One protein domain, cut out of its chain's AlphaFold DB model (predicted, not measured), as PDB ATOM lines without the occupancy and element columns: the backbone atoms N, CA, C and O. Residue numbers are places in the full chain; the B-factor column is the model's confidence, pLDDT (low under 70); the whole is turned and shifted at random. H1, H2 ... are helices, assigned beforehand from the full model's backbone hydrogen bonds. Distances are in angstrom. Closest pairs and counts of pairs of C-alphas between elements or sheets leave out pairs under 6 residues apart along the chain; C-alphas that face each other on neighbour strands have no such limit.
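What this domain is: This is residues 20 to 158 of the 272 residues of an uncharacterized protein of Haloarcula sp. K1 (UniProt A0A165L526). A head of crossed helices, H3 to H7, makes one end, and the long helix H8 reaches from it as an arm to the small helices H1 and H2 at the other. In the head H7 crosses H3, with H4 and H5 packed on H7 and H6 on H3 and H4. The printed part has 139 residues with eight named helices, H1 to H8 in order, and no named strand: all helix, only just compact and close to loose, radius of gyration of the C-alphas 17.1 A, spans 54 by 32 by 24 A.

How they stand to each other: Look first at H1, residues 24 to 31, which touches H2, residues 34 to 37; C-alphas 28 and 37 are closest, 6.0 A. H3, residues 50 to 63, touches H7, residues 111 to 128, at a steep tilt of 49 degrees, the same way; C-alphas 55 and 118 are closest, 5.0 A. H4, residues 74 to 83, and H5, residues 91 to 96, form a hairpin that only just touches, with 3 pairs of C-alphas within 8 A, closest 82 and 94 at 6.5 A. H6, residues 99 to 104, touches H4, with C-alphas 74 and 103 closest, 5.3 A. H8, residues 131 to 158, touches H3 with residues 134 to 141 alone, C-alphas 60 and 137 closest at 6.9 A. Every O i to N i+4 pair is within hydrogen-bond range in H1, H3, H4, H5, H6 and H8, and 13 of 14 in H7; H2 is too short for one.

Where its parts are: Find C-alpha 24, where H1 begins, at (114.493, 115.536, 118.739). H3 is 19.8 A long, H4 14.3 A and H7 25.8 A. H8 runs 40.6 A to C-alpha 158 at (102.869, 129.336, 123.763).

The domain as a whole: The C-alphas farthest apart, Glu 35 and Lys 83, are 53.8 A apart. The printed part has no cut; the link H2 to H3 is long. Residues 20 to 22, 33 to 39 and 65 to 67 are under pLDDT 70.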
ATOM      1  N   PHE A  20     121.882 113.475 121.717       63.34
ATOM      2  CA  PHE A  20     122.096 113.385 120.279       63.34
ATOM      3  C   PHE A  20     121.651 112.061 119.636       63.34
ATOM      4  O   PHE A  20     121.295 112.061 118.455       63.34
ATOM      5  N   GLU A  21     121.725 110.947 120.366       64.81
ATOM      6  CA  GLU A  21     121.365 109.610 119.885       64.81
ATOM      7  C   GLU A  21     119.868 109.339 119.999       64.81
ATOM      8  O   GLU A  21     119.313 108.634 119.154       64.81
ATOM      9  N   SER A  22     119.195 109.915 121.002       66.94
ATOM     10  CA  SER A  22     117.737 109.833 121.103       66.94
ATOM     11  C   SER A  22     117.060 110.650 119.999       66.94
ATOM     12  O   SER A  22     116.120 110.159 119.375       66.94
ATOM     13  N   GLY A  23     117.592 111.837 119.691       75.75
ATOM     14  CA  GLY A  23     117.082 112.717 118.640       75.75
ATOM     15  C   GLY A  23     115.809 113.472 119.042       75.75
ATOM     16  O   GLY A  23     115.084 113.076 119.954       75.75
ATOM     17  N   PHE A  24     115.526 114.574 118.338       78.56
ATOM     18  CA  PHE A  24     114.493 115.536 118.739       78.56
ATOM     19  C   PHE A  24     113.079 114.940 118.796       78.56
ATOM     20  O   PHE A  24     112.360 115.150 119.763       78.56
ATOM     21  N   GLU A  25     112.680 114.149 117.798       78.88
ATOM     22  CA  GLU A  25     111.338 113.552 117.769       78.88
ATOM     23  C   GLU A  25     111.104 112.605 118.956       78.88
ATOM     24  O   GLU A  25     110.032 112.600 119.561       78.88
ATOM     25  N   LYS A  26     112.119 111.809 119.311       78.38
ATOM     26  CA  LYS A  26     112.051 110.903 120.459       78.38
ATOM     27  C   LYS A  26     112.047 111.686 121.767       78.38
ATOM     28  O   LYS A  26     111.259 111.344 122.638       78.38
ATOM     29  N   TYR A  27     112.869 112.734 121.869       80.38
ATOM     30  CA  TYR A  27     112.881 113.655 123.007       80.38
ATOM     31  C   TYR A  27     111.488 114.232 123.265       80.38
ATOM     32  O   TYR A  27     110.936 114.058 124.346       80.38
ATOM     33  N   VAL A  28     110.871 114.816 122.233       78.69
ATOM     34  CA  VAL A  28     109.531 115.402 122.337       78.69
ATOM     35  C   VAL A  28     108.494 114.355 122.738       78.69
ATOM     36  O   VAL A  28     107.679 114.631 123.602       78.69
ATOM     37  N   LYS A  29     108.541 113.140 122.177       77.56
ATOM     38  CA  LYS A  29     107.614 112.052 122.544       77.56
ATOM     39  C   LYS A  29     107.799 111.512 123.967       77.56
ATOM     40  O   LYS A  29     106.862 110.928 124.501       77.56
ATOM     41  N   GLN A  30     109.007 111.588 124.523       76.75
ATOM     42  CA  GLN A  30     109.327 111.053 125.851       76.75
ATOM     43  C   GLN A  30     109.039 112.066 126.956       76.75
ATOM     44  O   GLN A  30     108.458 111.699 127.974       76.75
ATOM     45  N   GLU A  31     109.428 113.319 126.737       78.00
ATOM     46  CA  GLU A  31     109.385 114.368 127.758       78.00
ATOM     47  C   GLU A  31     108.127 115.246 127.663       78.00
ATOM     48  O   GLU A  31     107.772 115.925 128.626       78.00
ATOM     49  N   HIS A  32     107.419 115.223 126.526       72.69
ATOM     50  CA  HIS A  32     106.261 116.082 126.273       72.69
ATOM     51  C   HIS A  32     105.075 115.308 125.671       72.69
ATOM     52  O   HIS A  32     105.219 114.231 125.091       72.69
ATOM     53  N   ASP A  33     103.864 115.850 125.834       65.25
ATOM     54  CA  ASP A  33     102.640 115.204 125.350       65.25
ATOM     55  C   ASP A  33     102.555 115.218 123.808       65.25
ATOM     56  O   ASP A  33     102.891 116.200 123.139       65.25
ATOM     57  N   VAL A  34     102.079 114.108 123.235       53.41
ATOM     58  CA  VAL A  34     102.122 113.792 121.796       53.41
ATOM     59  C   VAL A  34     101.315 114.790 120.958       53.41
ATOM     60  O   VAL A  34     101.681 115.058 119.813       53.41
ATOM     61  N   GLU A  35     100.269 115.402 121.525       57.00
ATOM     62  CA  GLU A  35      99.455 116.421 120.843       57.00
ATOM     63  C   GLU A  35     100.243 117.700 120.493       57.00
ATOM     64  O   GLU A  35      99.878 118.412 119.554       57.00
ATOM     65  N   VAL A  36     101.348 117.982 121.194       54.03
ATOM     66  CA  VAL A  36     102.252 119.101 120.877       54.03
ATOM     67  C   VAL A  36     103.235 118.706 119.764       54.03
ATOM     68  O   VAL A  36     103.603 119.538 118.931       54.03
ATOM     69  N   GLY A  37     103.623 117.426 119.704       50.91
ATOM     70  CA  GLY A  37     104.782 116.936 118.955       50.91
ATOM     71  C   GLY A  37     104.694 116.985 117.429       50.91
ATOM     72  O   GLY A  37     105.719 117.171 116.778       50.91
ATOM     73  N   GLU A  38     103.505 116.901 116.825       53.91
ATOM     74  CA  GLU A  38     103.369 116.922 115.354       53.91
ATOM     75  C   GLU A  38     103.628 118.304 114.718       53.91
ATOM     76  O   GLU A  38     103.606 118.435 113.493       53.91
ATOM     77  N   ARG A  39     103.857 119.358 115.517       66.00
ATOM     78  CA  ARG A  39     103.991 120.742 115.020       66.00
ATOM     79  C   ARG A  39     105.203 121.508 115.547       66.00
ATOM     80  O   ARG A  39     105.288 122.710 115.297       66.00
ATOM     81  N   ILE A  40     106.111 120.860 116.272       75.81
ATOM     82  CA  ILE A  40     107.323 121.524 116.768       75.81
ATOM     83  C   ILE A  40     108.427 121.352 115.731       75.81
ATOM     84  O   ILE A  40     108.880 120.239 115.470       75.81
ATOM     85  N   GLU A  41     108.855 122.455 115.125       80.75
ATOM     86  CA  GLU A  41     110.006 122.450 114.227       80.75
ATOM     87  C   GLU A  41     111.292 122.291 115.042       80.75
ATOM     88  O   GLU A  41     111.484 122.952 116.068       80.75
ATOM     89  N   GLN A  42     112.184 121.406 114.591       81.44
ATOM     90  CA  GLN A  42     113.498 121.276 115.209       81.44
ATOM     91  C   GLN A  42     114.271 122.594 115.036       81.44
ATOM     92  O   GLN A  42     114.333 123.104 113.917       81.44
ATOM     93  N   PRO A  43     114.920 123.123 116.091       85.38
ATOM     94  CA  PRO A  43     115.754 124.308 115.950       85.38
ATOM     95  C   PRO A  43     116.859 124.125 114.905       85.38
ATOM     96  O   PRO A  43     117.660 123.192 115.004       85.38
ATOM     97  N   ASP A  44     116.996 125.088 113.991       85.06
ATOM     98  CA  ASP A  44     118.090 125.148 113.002       85.06
ATOM     99  C   ASP A  44     119.491 125.125 113.646       85.06
ATOM    100  O   ASP A  44     120.498 124.778 113.023       85.06
ATOM    101  N   SER A  45     119.579 125.543 114.913       82.62
ATOM    102  CA  SER A  45     120.807 125.607 115.706       82.62
ATOM    103  C   SER A  45     121.301 124.230 116.186       82.62
ATOM    104  O   SER A  45     122.455 124.119 116.642       82.62
ATOM    105  N   VAL A  46     120.455 123.193 116.098       86.06
ATOM    106  CA  VAL A  46     120.712 121.841 116.604       86.06
ATOM    107  C   VAL A  46     121.007 120.875 115.450       86.06
ATOM    108  O   VAL A  46     120.186 120.734 114.547       86.06
ATOM    109  N   PRO A  47     122.143 120.150 115.477       84.00
ATOM    110  CA  PRO A  47     122.466 119.173 114.441       84.00
ATOM    111  C   PRO A  47     121.458 118.012 114.403       84.00
ATOM    112  O   PRO A  47     121.156 117.400 115.425       84.00
ATOM    113  N   THR A  48     120.992 117.673 113.203       80.50
ATOM    114  CA  THR A  48     119.983 116.625 112.948       80.50
ATOM    115  C   THR A  48     120.626 115.298 112.552       80.50
ATOM    116  O   THR A  48     120.174 114.220 112.936       80.50
ATOM    117  N   THR A  49     121.726 115.370 111.800       81.94
ATOM    118  CA  THR A  49     122.395 114.198 111.225       81.94
ATOM    119  C   THR A  49     123.742 113.933 111.880       81.94
ATOM    120  O   THR A  49     124.398 114.845 112.382       81.94
ATOM    121  N   GLU A  50     124.205 112.687 111.825       81.94
ATOM    122  CA  GLU A  50     125.524 112.305 112.339       81.94
ATOM    123  C   GLU A  50     126.673 113.167 111.768       81.94
ATOM    124  O   GLU A  50     127.480 113.659 112.561       81.94
ATOM    125  N   PRO A  51     126.730 113.486 110.454       86.31
ATOM    126  CA  PRO A  51     127.728 114.420 109.937       86.31
ATOM    127  C   PRO A  51     127.686 115.811 110.583       86.31
ATOM    128  O   PRO A  51     128.732 116.389 110.875       86.31
ATOM    129  N   GLU A  52     126.492 116.357 110.821       87.12
ATOM    130  CA  GLU A  52     126.332 117.662 111.469       87.12
ATOM    131  C   GLU A  52     126.753 117.614 112.933       87.12
ATOM    132  O   GLU A  52     127.399 118.548 113.407       87.12
ATOM    133  N   ARG A  53     126.446 116.514 113.632       85.38
ATOM    134  CA  ARG A  53     126.894 116.273 115.008       85.38
ATOM    135  C   ARG A  53     128.414 116.221 115.089       85.38
ATOM    136  O   ARG A  53     129.001 116.952 115.881       85.38
ATOM    137  N   CYS A  54     129.052 115.455 114.204       88.25
ATOM    138  CA  CYS A  54     130.507 115.373 114.091       88.25
ATOM    139  C   CYS A  54     131.133 116.756 113.846       88.25
ATOM    140  O   CYS A  54     132.075 117.157 114.531       88.25
ATOM    141  N   ILE A  55     130.589 117.524 112.896       90.81
ATOM    142  CA  ILE A  55     131.048 118.890 112.603       90.81
ATOM    143  C   ILE A  55     130.872 119.811 113.816       90.81
ATOM    144  O   ILE A  55     131.768 120.602 114.127       90.81
ATOM    145  N   ASN A  56     129.737 119.711 114.512       89.94
ATOM    146  CA  ASN A  56     129.452 120.520 115.689       89.94
ATOM    147  C   ASN A  56     130.419 120.197 116.834       89.94
ATOM    148  O   ASN A  56     131.034 121.115 117.371       89.94
ATOM    149  N   LEU A  57     130.627 118.918 117.148       89.38
ATOM    150  CA  LEU A  57     131.531 118.485 118.212       89.38
ATOM    151  C   LEU A  57     132.982 118.887 117.914       89.38
ATOM    152  O   LEU A  57     133.644 119.472 118.767       89.38
ATOM    153  N   ALA A  58     133.450 118.707 116.674       91.75
ATOM    154  CA  ALA A  58     134.785 119.141 116.254       91.75
ATOM    155  C   ALA A  58     134.991 120.652 116.454       91.75
ATOM    156  O   ALA A  58     136.021 121.095 116.968       91.75
ATOM    157  N   LYS A  59     133.984 121.460 116.095       92.50
ATOM    158  CA  LYS A  59     133.985 122.902 116.360       92.50
ATOM    159  C   LYS A  59     134.098 123.197 117.856       92.50
ATOM    160  O   LYS A  59     134.769 124.153 118.230       92.50
ATOM    161  N   ARG A  60     133.452 122.411 118.714       90.50
ATOM    162  CA  ARG A  60     133.451 122.621 120.168       90.50
ATOM    163  C   ARG A  60     134.781 122.262 120.804       90.50
ATOM    164  O   ARG A  60     135.271 123.065 121.587       90.50
ATOM    165  N   CYS A  61     135.418 121.180 120.366       90.19
ATOM    166  CA  CYS A  61     136.788 120.859 120.763       90.19
ATOM    167  C   CYS A  61     137.763 122.001 120.430       90.19
ATOM    168  O   CYS A  61     138.588 122.369 121.261       90.19
ATOM    169  N   LEU A  62     137.631 122.621 119.250       90.50
ATOM    170  CA  LEU A  62     138.461 123.769 118.859       90.50
ATOM    171  C   LEU A  62     138.156 125.040 119.667       90.50
ATOM    172  O   LEU A  62     139.068 125.795 119.999       90.50
ATOM    173  N   LEU A  63     136.880 125.297 119.968       88.31
ATOM    174  CA  LEU A  63     136.445 126.493 120.697       88.31
ATOM    175  C   LEU A  63     136.642 126.399 122.213       88.31
ATOM    176  O   LEU A  63     136.664 127.436 122.868       88.31
ATOM    177  N   ALA A  64     136.824 125.198 122.762       84.56
ATOM    178  CA  ALA A  64     137.140 124.978 124.172       84.56
ATOM    179  C   ALA A  64     138.572 125.412 124.562       84.56
ATOM    180  O   ALA A  64     138.986 125.186 125.699       84.56
ATOM    181  N   GLY A  65     139.324 126.012 123.627       68.00
ATOM    182  CA  GLY A  65     140.694 126.493 123.809       68.00
ATOM    183  C   GLY A  65     140.911 127.317 125.084       68.00
ATOM    184  O   GLY A  65     140.020 128.006 125.576       68.00
ATOM    185  N   GLY A  66     142.130 127.247 125.613       68.56
ATOM    186  CA  GLY A  66     142.539 127.837 126.885       68.56
ATOM    187  C   GLY A  66     143.207 126.809 127.800       68.56
ATOM    188  O   GLY A  66     143.584 125.718 127.373       68.56
ATOM    189  N   ASN A  67     143.319 127.142 129.090       64.50
ATOM    190  CA  ASN A  67     143.955 126.279 130.098       64.50
ATOM    191  C   ASN A  67     143.302 124.891 130.219       64.50
ATOM    192  O   ASN A  67     143.958 123.952 130.654       64.50
ATOM    193  N   ARG A  68     142.024 124.756 129.841       78.69
ATOM    194  CA  ARG A  68     141.266 123.505 129.974       78.69
ATOM    195  C   ARG A  68     141.715 122.436 128.978       78.69
ATOM    196  O   ARG A  68     141.771 121.277 129.351       78.69
ATOM    197  N   THR A  69     142.048 122.803 127.741       79.31
ATOM    198  CA  THR A  69     142.519 121.847 126.718       79.31
ATOM    199  C   THR A  69     144.040 121.763 126.631       79.31
ATOM    200  O   THR A  69     144.555 120.945 125.881       79.31
ATOM    201  N   GLY A  70     144.765 122.624 127.354       81.19
ATOM    202  CA  GLY A  70     146.219 122.766 127.237       81.19
ATOM    203  C   GLY A  70     146.673 123.571 126.011       81.19
ATOM    204  O   GLY A  70     147.870 123.786 125.845       81.19
ATOM    205  N   PHE A  71     145.738 124.058 125.184       86.25
ATOM    206  CA  PHE A  71     146.015 124.850 123.984       86.25
ATOM    207  C   PHE A  71     145.410 126.247 124.115       86.25
ATOM    208  O   PHE A  71     144.208 126.446 123.930       86.25
ATOM    209  N   THR A  72     146.244 127.236 124.418       81.62
ATOM    210  CA  THR A  72     145.838 128.626 124.681       81.62
ATOM    211  C   THR A  72     145.620 129.436 123.406       81.62
ATOM    212  O   THR A  72     144.829 130.382 123.386       81.62
ATOM    213  N   HIS A  73     146.270 129.037 122.310       85.00
ATOM    214  CA  HIS A  73     146.166 129.709 121.022       85.00
ATOM    215  C   HIS A  73     145.930 128.730 119.865       85.00
ATOM    216  O   HIS A  73     146.518 127.657 119.780       85.00
ATOM    217  N   HIS A  74     145.119 129.145 118.886       85.19
ATOM    218  CA  HIS A  74     144.853 128.380 117.655       85.19
ATOM    219  C   HIS A  74     146.122 128.013 116.854       85.19
ATOM    220  O   HIS A  74     146.114 127.063 116.069       85.19
ATOM    221  N   THR A  75     147.219 128.750 117.034       88.44
ATOM    222  CA  THR A  75     148.540 128.421 116.478       88.44
ATOM    223  C   THR A  75     149.167 127.192 117.138       88.44
ATOM    224  O   THR A  75     149.794 126.400 116.438       88.44
ATOM    225  N   GLU A  76     148.962 126.987 118.442       90.69
ATOM    226  CA  GLU A  76     149.409 125.794 119.179       90.69
ATOM    227  C   GLU A  76     148.617 124.566 118.739       90.69
ATOM    228  O   GLU A  76     149.210 123.539 118.423       90.69
ATOM    229  N   VAL A  77     147.295 124.716 118.584       90.00
ATOM    230  CA  VAL A  77     146.427 123.690 117.981       90.00
ATOM    231  C   VAL A  77     146.920 123.326 116.581       90.00
ATOM    232  O   VAL A  77     147.084 122.154 116.259       90.00
ATOM    233  N   SER A  78     147.233 124.328 115.752       89.56
ATOM    234  CA  SER A  78     147.751 124.105 114.395       89.56
ATOM    235  C   SER A  78     149.098 123.369 114.400       89.56
ATOM    236  O   SER A  78     149.361 122.549 113.520       89.56
ATOM    237  N   ALA A  79     149.974 123.675 115.361       91.06
ATOM    238  CA  ALA A  79     151.264 123.013 115.513       91.06
ATOM    239  C   ALA A  79     151.111 121.570 116.017       91.06
ATOM    240  O   ALA A  79     151.771 120.684 115.477       91.06
ATOM    241  N   SER A  80     150.236 121.326 116.996       91.62
ATOM    242  CA  SER A  80     149.940 119.982 117.511       91.62
ATOM    243  C   SER A  80     149.275 119.114 116.437       91.62
ATOM    244  O   SER A  80     149.791 118.041 116.147       91.62
ATOM    245  N   LEU A  81     148.273 119.618 115.704       90.50
ATOM    246  CA  LEU A  81     147.668 118.926 114.550       90.50
ATOM    247  C   LEU A  81     148.703 118.460 113.514       90.50
ATOM    248  O   LEU A  81     148.598 117.370 112.955       90.50
ATOM    249  N   ARG A  82     149.722 119.285 113.241       90.00
ATOM    250  CA  ARG A  82     150.803 118.938 112.301       90.00
ATOM    251  C   ARG A  82     151.773 117.904 112.863       90.00
ATOM    252  O   ARG A  82     152.334 117.142 112.082       90.00
ATOM    253  N   LYS A  83     151.980 117.875 114.178       90.62
ATOM    254  CA  LYS A  83     152.896 116.940 114.845       90.62
ATOM    255  C   LYS A  83     152.238 115.610 115.201       90.62
ATOM    256  O   LYS A  83     152.946 114.620 115.254       90.62
ATOM    257  N   CYS A  84     150.923 115.577 115.391       87.50
ATOM    258  CA  CYS A  84     150.195 114.383 115.803       87.50
ATOM    259  C   CYS A  84     150.346 113.263 114.760       87.50
ATOM    260  O   CYS A  84     150.033 113.464 113.586       87.50
ATOM    261  N   GLU A  85     150.864 112.104 115.169       86.50
ATOM    262  CA  GLU A  85     151.262 110.996 114.279       86.50
ATOM    263  C   GLU A  85     150.220 109.882 114.166       86.50
ATOM    264  O   GLU A  85     150.526 108.776 113.742       86.50
ATOM    265  N   ILE A  86     148.973 110.165 114.526       84.44
ATOM    266  CA  ILE A  86     147.929 109.143 114.547       84.44
ATOM    267  C   ILE A  86     147.413 108.861 113.141       84.44
ATOM    268  O   ILE A  86     147.010 109.775 112.425       84.44
ATOM    269  N   ASP A  87     147.327 107.576 112.795       80.69
ATOM    270  CA  ASP A  87     146.922 107.086 111.469       80.69
ATOM    271  C   ASP A  87     145.530 107.564 111.019       80.69
ATOM    272  O   ASP A  87     145.242 107.646 109.827       80.69
ATOM    273  N   ARG A  88     144.655 107.912 111.968       76.88
ATOM    274  CA  ARG A  88     143.302 108.441 111.705       76.88
ATOM    275  C   ARG A  88     143.285 109.917 111.277       76.88
ATOM    276  O   ARG A  88     142.222 110.424 110.932       76.88
ATOM    277  N   ILE A  89     144.420 110.617 111.325       84.12
ATOM    278  CA  ILE A  89     144.541 112.018 110.906       84.12
ATOM    279  C   ILE A  89     144.888 112.075 109.419       84.12
ATOM    280  O   ILE A  89     145.987 111.704 109.001       84.12
ATOM    281  N   ASP A  90     143.987 112.640 108.617       86.19
ATOM    282  CA  ASP A  90     144.265 112.893 107.208       86.19
ATOM    283  C   ASP A  90     145.267 114.055 107.055       86.19
ATOM    284  O   ASP A  90     144.957 115.240 107.220       86.19
ATOM    285  N   ARG A  91     146.511 113.713 106.708       87.25
ATOM    286  CA  ARG A  91     147.602 114.681 106.517       87.25
ATOM    287  C   ARG A  91     147.363 115.638 105.353       87.25
ATOM    288  O   ARG A  91     147.923 116.738 105.360       87.25
ATOM    289  N   SER A  92     146.578 115.251 104.348       87.75
ATOM    290  CA  SER A  92     146.200 116.155 103.259       87.75
ATOM    291  C   SER A  92     145.283 117.261 103.786       87.75
ATOM    292  O   SER A  92     145.506 118.436 103.495       87.75
ATOM    293  N   ILE A  93     144.361 116.908 104.683       91.50
ATOM    294  CA  ILE A  93     143.428 117.835 105.327       91.50
ATOM    295  C   ILE A  93     144.132 118.756 106.321       91.50
ATOM    296  O   ILE A  93     143.890 119.962 106.325       91.50
ATOM    297  N   VAL A  94     145.073 118.241 107.117       89.56
ATOM    298  CA  VAL A  94     145.867 119.082 108.034       89.56
ATOM    299  C   VAL A  94     146.608 120.200 107.284       89.56
ATOM    300  O   VAL A  94     146.769 121.300 107.814       89.56
ATOM    301  N   ARG A  95     147.040 119.955 106.038       87.50
ATOM    302  CA  ARG A  95     147.701 120.968 105.196       87.50
ATOM    303  C   ARG A  95     146.735 122.016 104.642       87.50
ATOM    304  O   ARG A  95     147.171 123.133 104.373       87.50
ATOM    305  N   THR A  96     145.459 121.678 104.463       90.62
ATOM    306  CA  THR A  96     144.447 122.574 103.881       90.62
ATOM    307  C   THR A  96     143.615 123.317 104.926       90.62
ATOM    308  O   THR A  96     142.996 124.328 104.582       90.62
ATOM    309  N   LEU A  97     143.639 122.882 106.192       90.81
ATOM    310  CA  LEU A  97     142.996 123.576 107.309       90.81
ATOM    311  C   LEU A  97     143.550 124.994 107.475       90.81
ATOM    312  O   LEU A  97     144.720 125.223 107.798       90.81
ATOM    313  N   ARG A  98     142.674 125.976 107.282       90.75
ATOM    314  CA  ARG A  98     143.008 127.392 107.403       90.75
ATOM    315  C   ARG A  98     143.037 127.811 108.874       90.75
ATOM    316  O   ARG A  98     142.218 127.337 109.665       90.75
ATOM    317  N   PRO A  99     143.856 128.813 109.241       89.06
ATOM    318  CA  PRO A  99     143.858 129.361 110.599       89.06
ATOM    319  C   PRO A  99     142.474 129.813 111.082       89.06
ATOM    320  O   PRO A  99     142.151 129.664 112.255       89.06
ATOM    321  N   SER A 100     141.627 130.332 110.186       89.50
ATOM    322  CA  SER A 100     140.251 130.723 110.517       89.50
ATOM    323  C   SER A 100     139.325 129.534 110.786       89.50
ATOM    324  O   SER A 100     138.417 129.653 111.606       89.50
ATOM    325  N   GLU A 101     139.548 128.389 110.138       93.12
ATOM    326  CA  GLU A 101     138.801 127.156 110.410       93.12
ATOM    327  C   GLU A 101     139.173 126.613 111.790       93.12
ATOM    328  O   GLU A 101     138.283 126.284 112.563       93.12
ATOM    329  N   ILE A 102     140.463 126.630 112.138       90.81
ATOM    330  CA  ILE A 102     140.963 126.194 113.450       90.81
ATOM    331  C   ILE A 102     140.500 127.147 114.559       90.81
ATOM    332  O   ILE A 102     140.017 126.711 115.595       90.81
ATOM    333  N   ARG A 103     140.586 128.463 114.331       88.31
ATOM    334  CA  ARG A 103     140.219 129.480 115.327       88.31
ATOM    335  C   ARG A 103     138.725 129.505 115.649       88.31
ATOM    336  O   ARG A 103     138.362 129.805 116.779       88.31
ATOM    337  N   PHE A 104     137.862 129.280 114.658       89.56
ATOM    338  CA  PHE A 104     136.413 129.463 114.815       89.56
ATOM    339  C   PHE A 104     135.603 128.163 114.701       89.56
ATOM    340  O   PHE A 104     134.380 128.204 114.852       89.56
ATOM    341  N   GLY A 105     136.247 127.039 114.366       88.50
ATOM    342  CA  GLY A 105     135.583 125.774 114.038       88.50
ATOM    343  C   GLY A 105     134.597 125.899 112.871       88.50
ATOM    344  O   GLY A 105     133.555 125.251 112.852       88.50
ATOM    345  N   ARG A 106     134.865 126.807 111.921       91.50
ATOM    346  CA  ARG A 106     134.006 127.076 110.754       91.50
ATOM    347  C   ARG A 106     134.606 126.453 109.499       91.50
ATOM    348  O   ARG A 106     135.193 127.171 108.691       91.50
ATOM    349  N   PHE A 107     134.469 125.137 109.353       94.06
ATOM    350  CA  PHE A 107     135.000 124.400 108.204       94.06
ATOM    351  C   PHE A 107     134.374 124.879 106.886       94.06
ATOM    352  O   PHE A 107     133.157 125.051 106.774       94.06
ATOM    353  N   ARG A 108     135.221 125.117 105.887       92.38
ATOM    354  CA  ARG A 108     134.852 125.477 104.515       92.38
ATOM    355  C   ARG A 108     134.865 124.238 103.627       92.38
ATOM    356  O   ARG A 108     135.535 123.262 103.953       92.38
ATOM    357  N   GLY A 109     134.162 124.335 102.504       92.88
ATOM    358  CA  GLY A 109     134.006 123.243 101.551       92.88
ATOM    359  C   GLY A 109     132.560 122.796 101.416       92.88
ATOM    360  O   GLY A 109     131.651 123.372 102.036       92.88
ATOM    361  N   ASP A 110     132.364 121.769 100.604       93.94
ATOM    362  CA  ASP A 110     131.109 121.029 100.549       93.94
ATOM    363  C   ASP A 110     130.883 120.206 101.836       93.94
ATOM    364  O   ASP A 110     131.604 120.330 102.833       93.94
ATOM    365  N   ARG A 111     129.807 119.415 101.857       90.19
ATOM    366  CA  ARG A 111     129.425 118.620 103.031       90.19
ATOM    367  C   ARG A 111     130.488 117.583 103.396       90.19
ATOM    368  O   ARG A 111     130.754 117.404 104.584       90.19
ATOM    369  N   GLU A 112     131.081 116.923 102.409       92.12
ATOM    370  CA  GLU A 112     132.064 115.862 102.630       92.12
ATOM    371  C   GLU A 112     133.395 116.444 103.098       92.12
ATOM    372  O   GLU A 112     133.935 115.991 104.104       92.12
ATOM    373  N   GLU A 113     133.873 117.523 102.472       93.62
ATOM    374  CA  GLU A 113     135.110 118.195 102.879       93.62
ATOM    375  C   GLU A 113     135.018 118.694 104.330       93.62
ATOM    376  O   GLU A 113     135.947 118.519 105.127       93.62
ATOM    377  N   LYS A 114     133.873 119.276 104.712       94.44
ATOM    378  CA  LYS A 114     133.614 119.694 106.099       94.44
ATOM    379  C   LYS A 114     133.630 118.515 107.067       94.44
ATOM    380  O   LYS A 114     134.191 118.642 108.154       94.44
ATOM    381  N   LEU A 115     133.022 117.392 106.689       92.00
ATOM    382  CA  LEU A 115     132.979 116.195 107.521       92.00
ATOM    383  C   LEU A 115     134.379 115.603 107.713       92.00
ATOM    384  O   LEU A 115     134.759 115.306 108.843       92.00
ATOM    385  N   THR A 116     135.176 115.494 106.652       92.50
ATOM    386  CA  THR A 116     136.549 114.972 106.731       92.50
ATOM    387  C   THR A 116     137.437 115.869 107.598       92.50
ATOM    388  O   THR A 116     138.187 115.375 108.444       92.50
ATOM    389  N   LYS A 117     137.294 117.198 107.483       94.50
ATOM    390  CA  LYS A 117     137.938 118.166 108.391       94.50
ATOM    391  C   LYS A 117     137.525 117.961 109.844       94.50
ATOM    392  O   LYS A 117     138.390 117.924 110.717       94.50
ATOM    393  N   ALA A 118     136.234 117.787 110.106       93.00
ATOM    394  CA  ALA A 118     135.727 117.542 111.450       93.00
ATOM    395  C   ALA A 118     136.260 116.230 112.045       93.00
ATOM    396  O   ALA A 118     136.775 116.239 113.160       93.00
ATOM    397  N   LYS A 119     136.222 115.128 111.284       92.00
ATOM    398  CA  LYS A 119     136.782 113.829 111.694       92.00
ATOM    399  C   LYS A 119     138.275 113.927 112.007       92.00
ATOM    400  O   LYS A 119     138.717 113.410 113.028       92.00
ATOM    401  N   THR A 120     139.031 114.656 111.184       92.62
ATOM    402  CA  THR A 120     140.465 114.909 111.406       92.62
ATOM    403  C   THR A 120     140.709 115.656 112.720       92.62
ATOM    404  O   THR A 120     141.585 115.282 113.497       92.62
ATOM    405  N   VAL A 121     139.912 116.691 113.000       92.50
ATOM    406  CA  VAL A 121     139.994 117.458 114.250       92.50
ATOM    407  C   VAL A 121     139.611 116.610 115.461       92.50
ATOM    408  O   VAL A 121     140.276 116.704 116.484       92.50
ATOM    409  N   LEU A 122     138.579 115.771 115.367       91.44
ATOM    410  CA  LEU A 122     138.193 114.886 116.469       91.44
ATOM    411  C   LEU A 122     139.246 113.812 116.738       91.44
ATOM    412  O   LEU A 122     139.559 113.561 117.895       91.44
ATOM    413  N   ALA A 123     139.843 113.232 115.694       90.31
ATOM    414  CA  ALA A 123     140.939 112.277 115.846       90.31
ATOM    415  C   ALA A 123     142.139 112.897 116.581       90.31
ATOM    416  O   ALA A 123     142.710 112.265 117.465       90.31
ATOM    417  N   TRP A 124     142.478 114.146 116.251       92.12
ATOM    418  CA  TRP A 124     143.483 114.926 116.971       92.12
ATOM    419  C   TRP A 124     143.074 115.232 118.415       92.12
ATOM    420  O   TRP A 124     143.852 115.006 119.336       92.12
ATOM    421  N   ALA A 125     141.848 115.712 118.629       91.00
ATOM    422  CA  ALA A 125     141.356 116.070 119.954       91.00
ATOM    423  C   ALA A 125     141.403 114.869 120.907       91.00
ATOM    424  O   ALA A 125     141.926 114.991 122.007       91.00
ATOM    425  N   SER A 126     140.953 113.695 120.455       89.25
ATOM    426  CA  SER A 126     140.983 112.446 121.229       89.25
ATOM    427  C   SER A 126     142.381 111.987 121.641       89.25
ATOM    428  O   SER A 126     142.514 111.158 122.535       89.25
ATOM    429  N   ALA A 127     143.414 112.479 120.969       89.12
ATOM    430  CA  ALA A 127     144.793 112.098 121.215       89.12
ATOM    431  C   ALA A 127     145.559 113.080 122.090       89.12
ATOM    432  O   ALA A 127     146.442 112.685 122.845       89.12
ATOM    433  N   GLU A 128     145.240 114.361 121.945       90.81
ATOM    434  CA  GLU A 128     146.038 115.454 122.489       90.81
ATOM    435  C   GLU A 128     145.333 116.162 123.653       90.81
ATOM    436  O   GLU A 128     145.975 116.895 124.401       90.81
ATOM    437  N   ILE A 129     144.022 115.959 123.824       89.38
ATOM    438  CA  ILE A 129     143.221 116.561 124.894       89.38
ATOM    439  C   ILE A 129     142.849 115.487 125.921       89.38
ATOM    440  O   ILE A 129     142.489 114.364 125.569       89.38
ATOM    441  N   ASP A 130     142.907 115.847 127.207       89.69
ATOM    442  CA  ASP A 130     142.516 114.963 128.308       89.69
ATOM    443  C   ASP A 130     141.070 114.459 128.144       89.69
ATOM    444  O   ASP A 130     140.137 115.227 127.895       89.69
ATOM    445  N   LEU A 131     140.871 113.153 128.333       86.88
ATOM    446  CA  LEU A 131     139.572 112.499 128.178       86.88
ATOM    447  C   LEU A 131     138.471 113.125 129.051       86.88
ATOM    448  O   LEU A 131     137.321 113.200 128.622       86.88
ATOM    449  N   ARG A 132     138.793 113.586 130.265       87.56
ATOM    450  CA  ARG A 132     137.823 114.256 131.147       87.56
ATOM    451  C   ARG A 132     137.351 115.567 130.537       87.56
ATOM    452  O   ARG A 132     136.167 115.868 130.610       87.56
ATOM    453  N   VAL A 133     138.255 116.307 129.898       89.44
ATOM    454  CA  VAL A 133     137.938 117.561 129.207       89.44
ATOM    455  C   VAL A 133     137.056 117.297 127.990       89.44
ATOM    456  O   VAL A 133     136.114 118.045 127.748       89.44
ATOM    457  N   LEU A 134     137.309 116.216 127.250       89.00
ATOM    458  CA  LEU A 134     136.472 115.826 126.114       89.00
ATOM    459  C   LEU A 134     135.054 115.422 126.546       89.00
ATOM    460  O   LEU A 134     134.090 115.912 125.962       89.00
ATOM    461  N   LYS A 135     134.922 114.617 127.612       86.38
ATOM    462  CA  LYS A 135     133.620 114.264 128.218       86.38
ATOM    463  C   LYS A 135     132.834 115.490 128.664       86.38
ATOM    464  O   LYS A 135     131.632 115.590 128.460       86.38
ATOM    465  N   ASP A 136     133.534 116.430 129.272       88.50
ATOM    466  CA  ASP A 136     132.974 117.691 129.718       88.50
ATOM    467  C   ASP A 136     132.443 118.550 128.552       88.50
ATOM    468  O   ASP A 136     131.349 119.104 128.645       88.50
ATOM    469  N   ILE A 137     133.199 118.650 127.451       88.69
ATOM    470  CA  ILE A 137     132.781 119.370 126.236       88.69
ATOM    471  C   ILE A 137     131.536 118.720 125.626       88.69
ATOM    472  O   ILE A 137     130.642 119.430 125.165       88.69
ATOM    473  N   GLU A 138     131.484 117.388 125.607       85.94
ATOM    474  CA  GLU A 138     130.332 116.634 125.110       85.94
ATOM    475  C   GLU A 138     129.088 116.869 125.976       85.94
ATOM    476  O   GLU A 138     128.059 117.271 125.436       85.94
ATOM    477  N   ARG A 139     129.206 116.775 127.309       86.31
ATOM    478  CA  ARG A 139     128.108 117.086 128.244       86.31
ATOM    479  C   ARG A 139     127.575 118.507 128.045       86.31
ATOM    480  O   ARG A 139     126.374 118.708 127.921       86.31
ATOM    481  N   GLU A 140     128.458 119.501 127.945       88.50
ATOM    482  CA  GLU A 140     128.055 120.893 127.684       88.50
ATOM    483  C   GLU A 140     127.337 121.054 126.333       88.50
ATOM    484  O   GLU A 140     126.536 121.974 126.146       88.50
ATOM    485  N   GLN A 141     127.635 120.194 125.352       86.19
ATOM    486  CA  GLN A 141     126.887 120.176 124.100       86.19
ATOM    487  C   GLN A 141     125.512 119.550 124.229       86.19
ATOM    488  O   GLN A 141     124.577 120.105 123.652       86.19
ATOM    489  N   GLU A 142     125.392 118.451 124.962       85.06
ATOM    490  CA  GLU A 142     124.104 117.822 125.246       85.06
ATOM    491  C   GLU A 142     123.185 118.788 125.989       85.06
ATOM    492  O   GLU A 142     122.109 119.095 125.489       85.06
ATOM    493  N   GLU A 143     123.657 119.376 127.092       87.38
ATOM    494  CA  GLU A 143     122.902 120.361 127.879       87.38
ATOM    495  C   GLU A 143     122.421 121.533 127.014       87.38
ATOM    496  O   GLU A 143     121.276 121.981 127.111       87.38
ATOM    497  N   ARG A 144     123.283 122.027 126.116       88.56
ATOM    498  CA  ARG A 144     122.914 123.093 125.181       88.56
ATOM    499  C   ARG A 144     121.812 122.651 124.223       88.56
ATOM    500  O   ARG A 144     120.934 123.449 123.926       88.56
ATOM    501  N   ILE A 145     121.895 121.440 123.684       86.44
ATOM    502  CA  ILE A 145     120.920 120.937 122.713       86.44
ATOM    503  C   ILE A 145     119.574 120.693 123.369       86.44
ATOM    504  O   ILE A 145     118.576 121.171 122.839       86.44
ATOM    505  N   THR A 146     119.557 120.043 124.531       86.12
ATOM    506  CA  THR A 146     118.340 119.857 125.323       86.12
ATOM    507  C   THR A 146     117.678 121.200 125.605       86.12
ATOM    508  O   THR A 146     116.502 121.372 125.320       86.12
ATOM    509  N   LYS A 147     118.451 122.216 126.007       89.00
ATOM    510  CA  LYS A 147     117.912 123.564 126.226       89.00
ATOM    511  C   LYS A 147     117.300 124.200 124.970       89.00
ATOM    512  O   LYS A 147     116.304 124.917 125.063       89.00
ATOM    513  N   GLU A 148     117.903 124.004 123.799       90.06
ATOM    514  CA  GLU A 148     117.342 124.501 122.531       90.06
ATOM    515  C   GLU A 148     116.049 123.755 122.175       90.06
ATOM    516  O   GLU A 148     115.096 124.374 121.704       90.06
ATOM    517  N   TRP A 149     115.987 122.449 122.446       88.50
ATOM    518  CA  TRP A 149     114.771 121.649 122.300       88.50
ATOM    519  C   TRP A 149     113.658 122.102 123.242       88.50
ATOM    520  O   TRP A 149     112.557 122.363 122.764       88.50
ATOM    521  N   ASP A 150     113.955 122.306 124.524       87.19
ATOM    522  CA  ASP A 150     113.011 122.858 125.504       87.19
ATOM    523  C   ASP A 150     112.475 124.212 125.052       87.19
ATOM    524  O   ASP A 150     111.274 124.471 125.077       87.19
ATOM    525  N   THR A 151     113.365 125.073 124.558       88.44
ATOM    526  CA  THR A 151     112.987 126.399 124.061       88.44
ATOM    527  C   THR A 151     112.026 126.298 122.872       88.44
ATOM    528  O   THR A 151     111.066 127.070 122.786       88.44
ATOM    529  N   ALA A 152     112.257 125.356 121.952       86.50
ATOM    530  CA  ALA A 152     111.346 125.115 120.836       86.50
ATOM    531  C   ALA A 152     109.991 124.588 121.305       86.50
ATOM    532  O   ALA A 152     108.961 125.073 120.828       86.50
ATOM    533  N   VAL A 153     109.985 123.660 122.263       85.44
ATOM    534  CA  VAL A 153     108.749 123.121 122.833       85.44
ATOM    535  C   VAL A 153     107.948 124.219 123.522       85.44
ATOM    536  O   VAL A 153     106.796 124.451 123.158       85.44
ATOM    537  N   GLU A 154     108.565 124.989 124.420       84.88
ATOM    538  CA  GLU A 154     107.906 126.111 125.091       84.88
ATOM    539  C   GLU A 154     107.331 127.132 124.098       84.88
ATOM    540  O   GLU A 154     106.258 127.702 124.315       84.88
ATOM    541  N   SER A 155     108.059 127.413 123.013       84.25
ATOM    542  CA  SER A 155     107.608 128.336 121.971       84.25
ATOM    543  C   SER A 155     106.365 127.803 121.251       84.25
ATOM    544  O   SER A 155     105.388 128.541 121.072       84.25
ATOM    545  N   ALA A 156     106.367 126.515 120.896       83.75
ATOM    546  CA  ALA A 156     105.239 125.848 120.256       83.75
ATOM    547  C   ALA A 156     104.011 125.775 121.177       83.75
ATOM    548  O   ALA A 156     102.898 126.062 120.732       83.75
ATOM    549  N   GLU A 157     104.192 125.487 122.466       83.69
ATOM    550  CA  GLU A 157     103.111 125.496 123.455       83.69
ATOM    551  C   GLU A 157     102.497 126.891 123.629       83.69
ATOM    552  O   GLU A 157     101.272 127.040 123.667       83.69
ATOM    553  N   LYS A 158     103.332 127.938 123.694       83.50
ATOM    554  CA  LYS A 158     102.869 129.336 123.763       83.50
ATOM    555  C   LYS A 158     102.062 129.716 122.518       83.50
ATOM    556  O   LYS A 158     101.026 130.368 122.636       83.50
TER     557      LYS A 158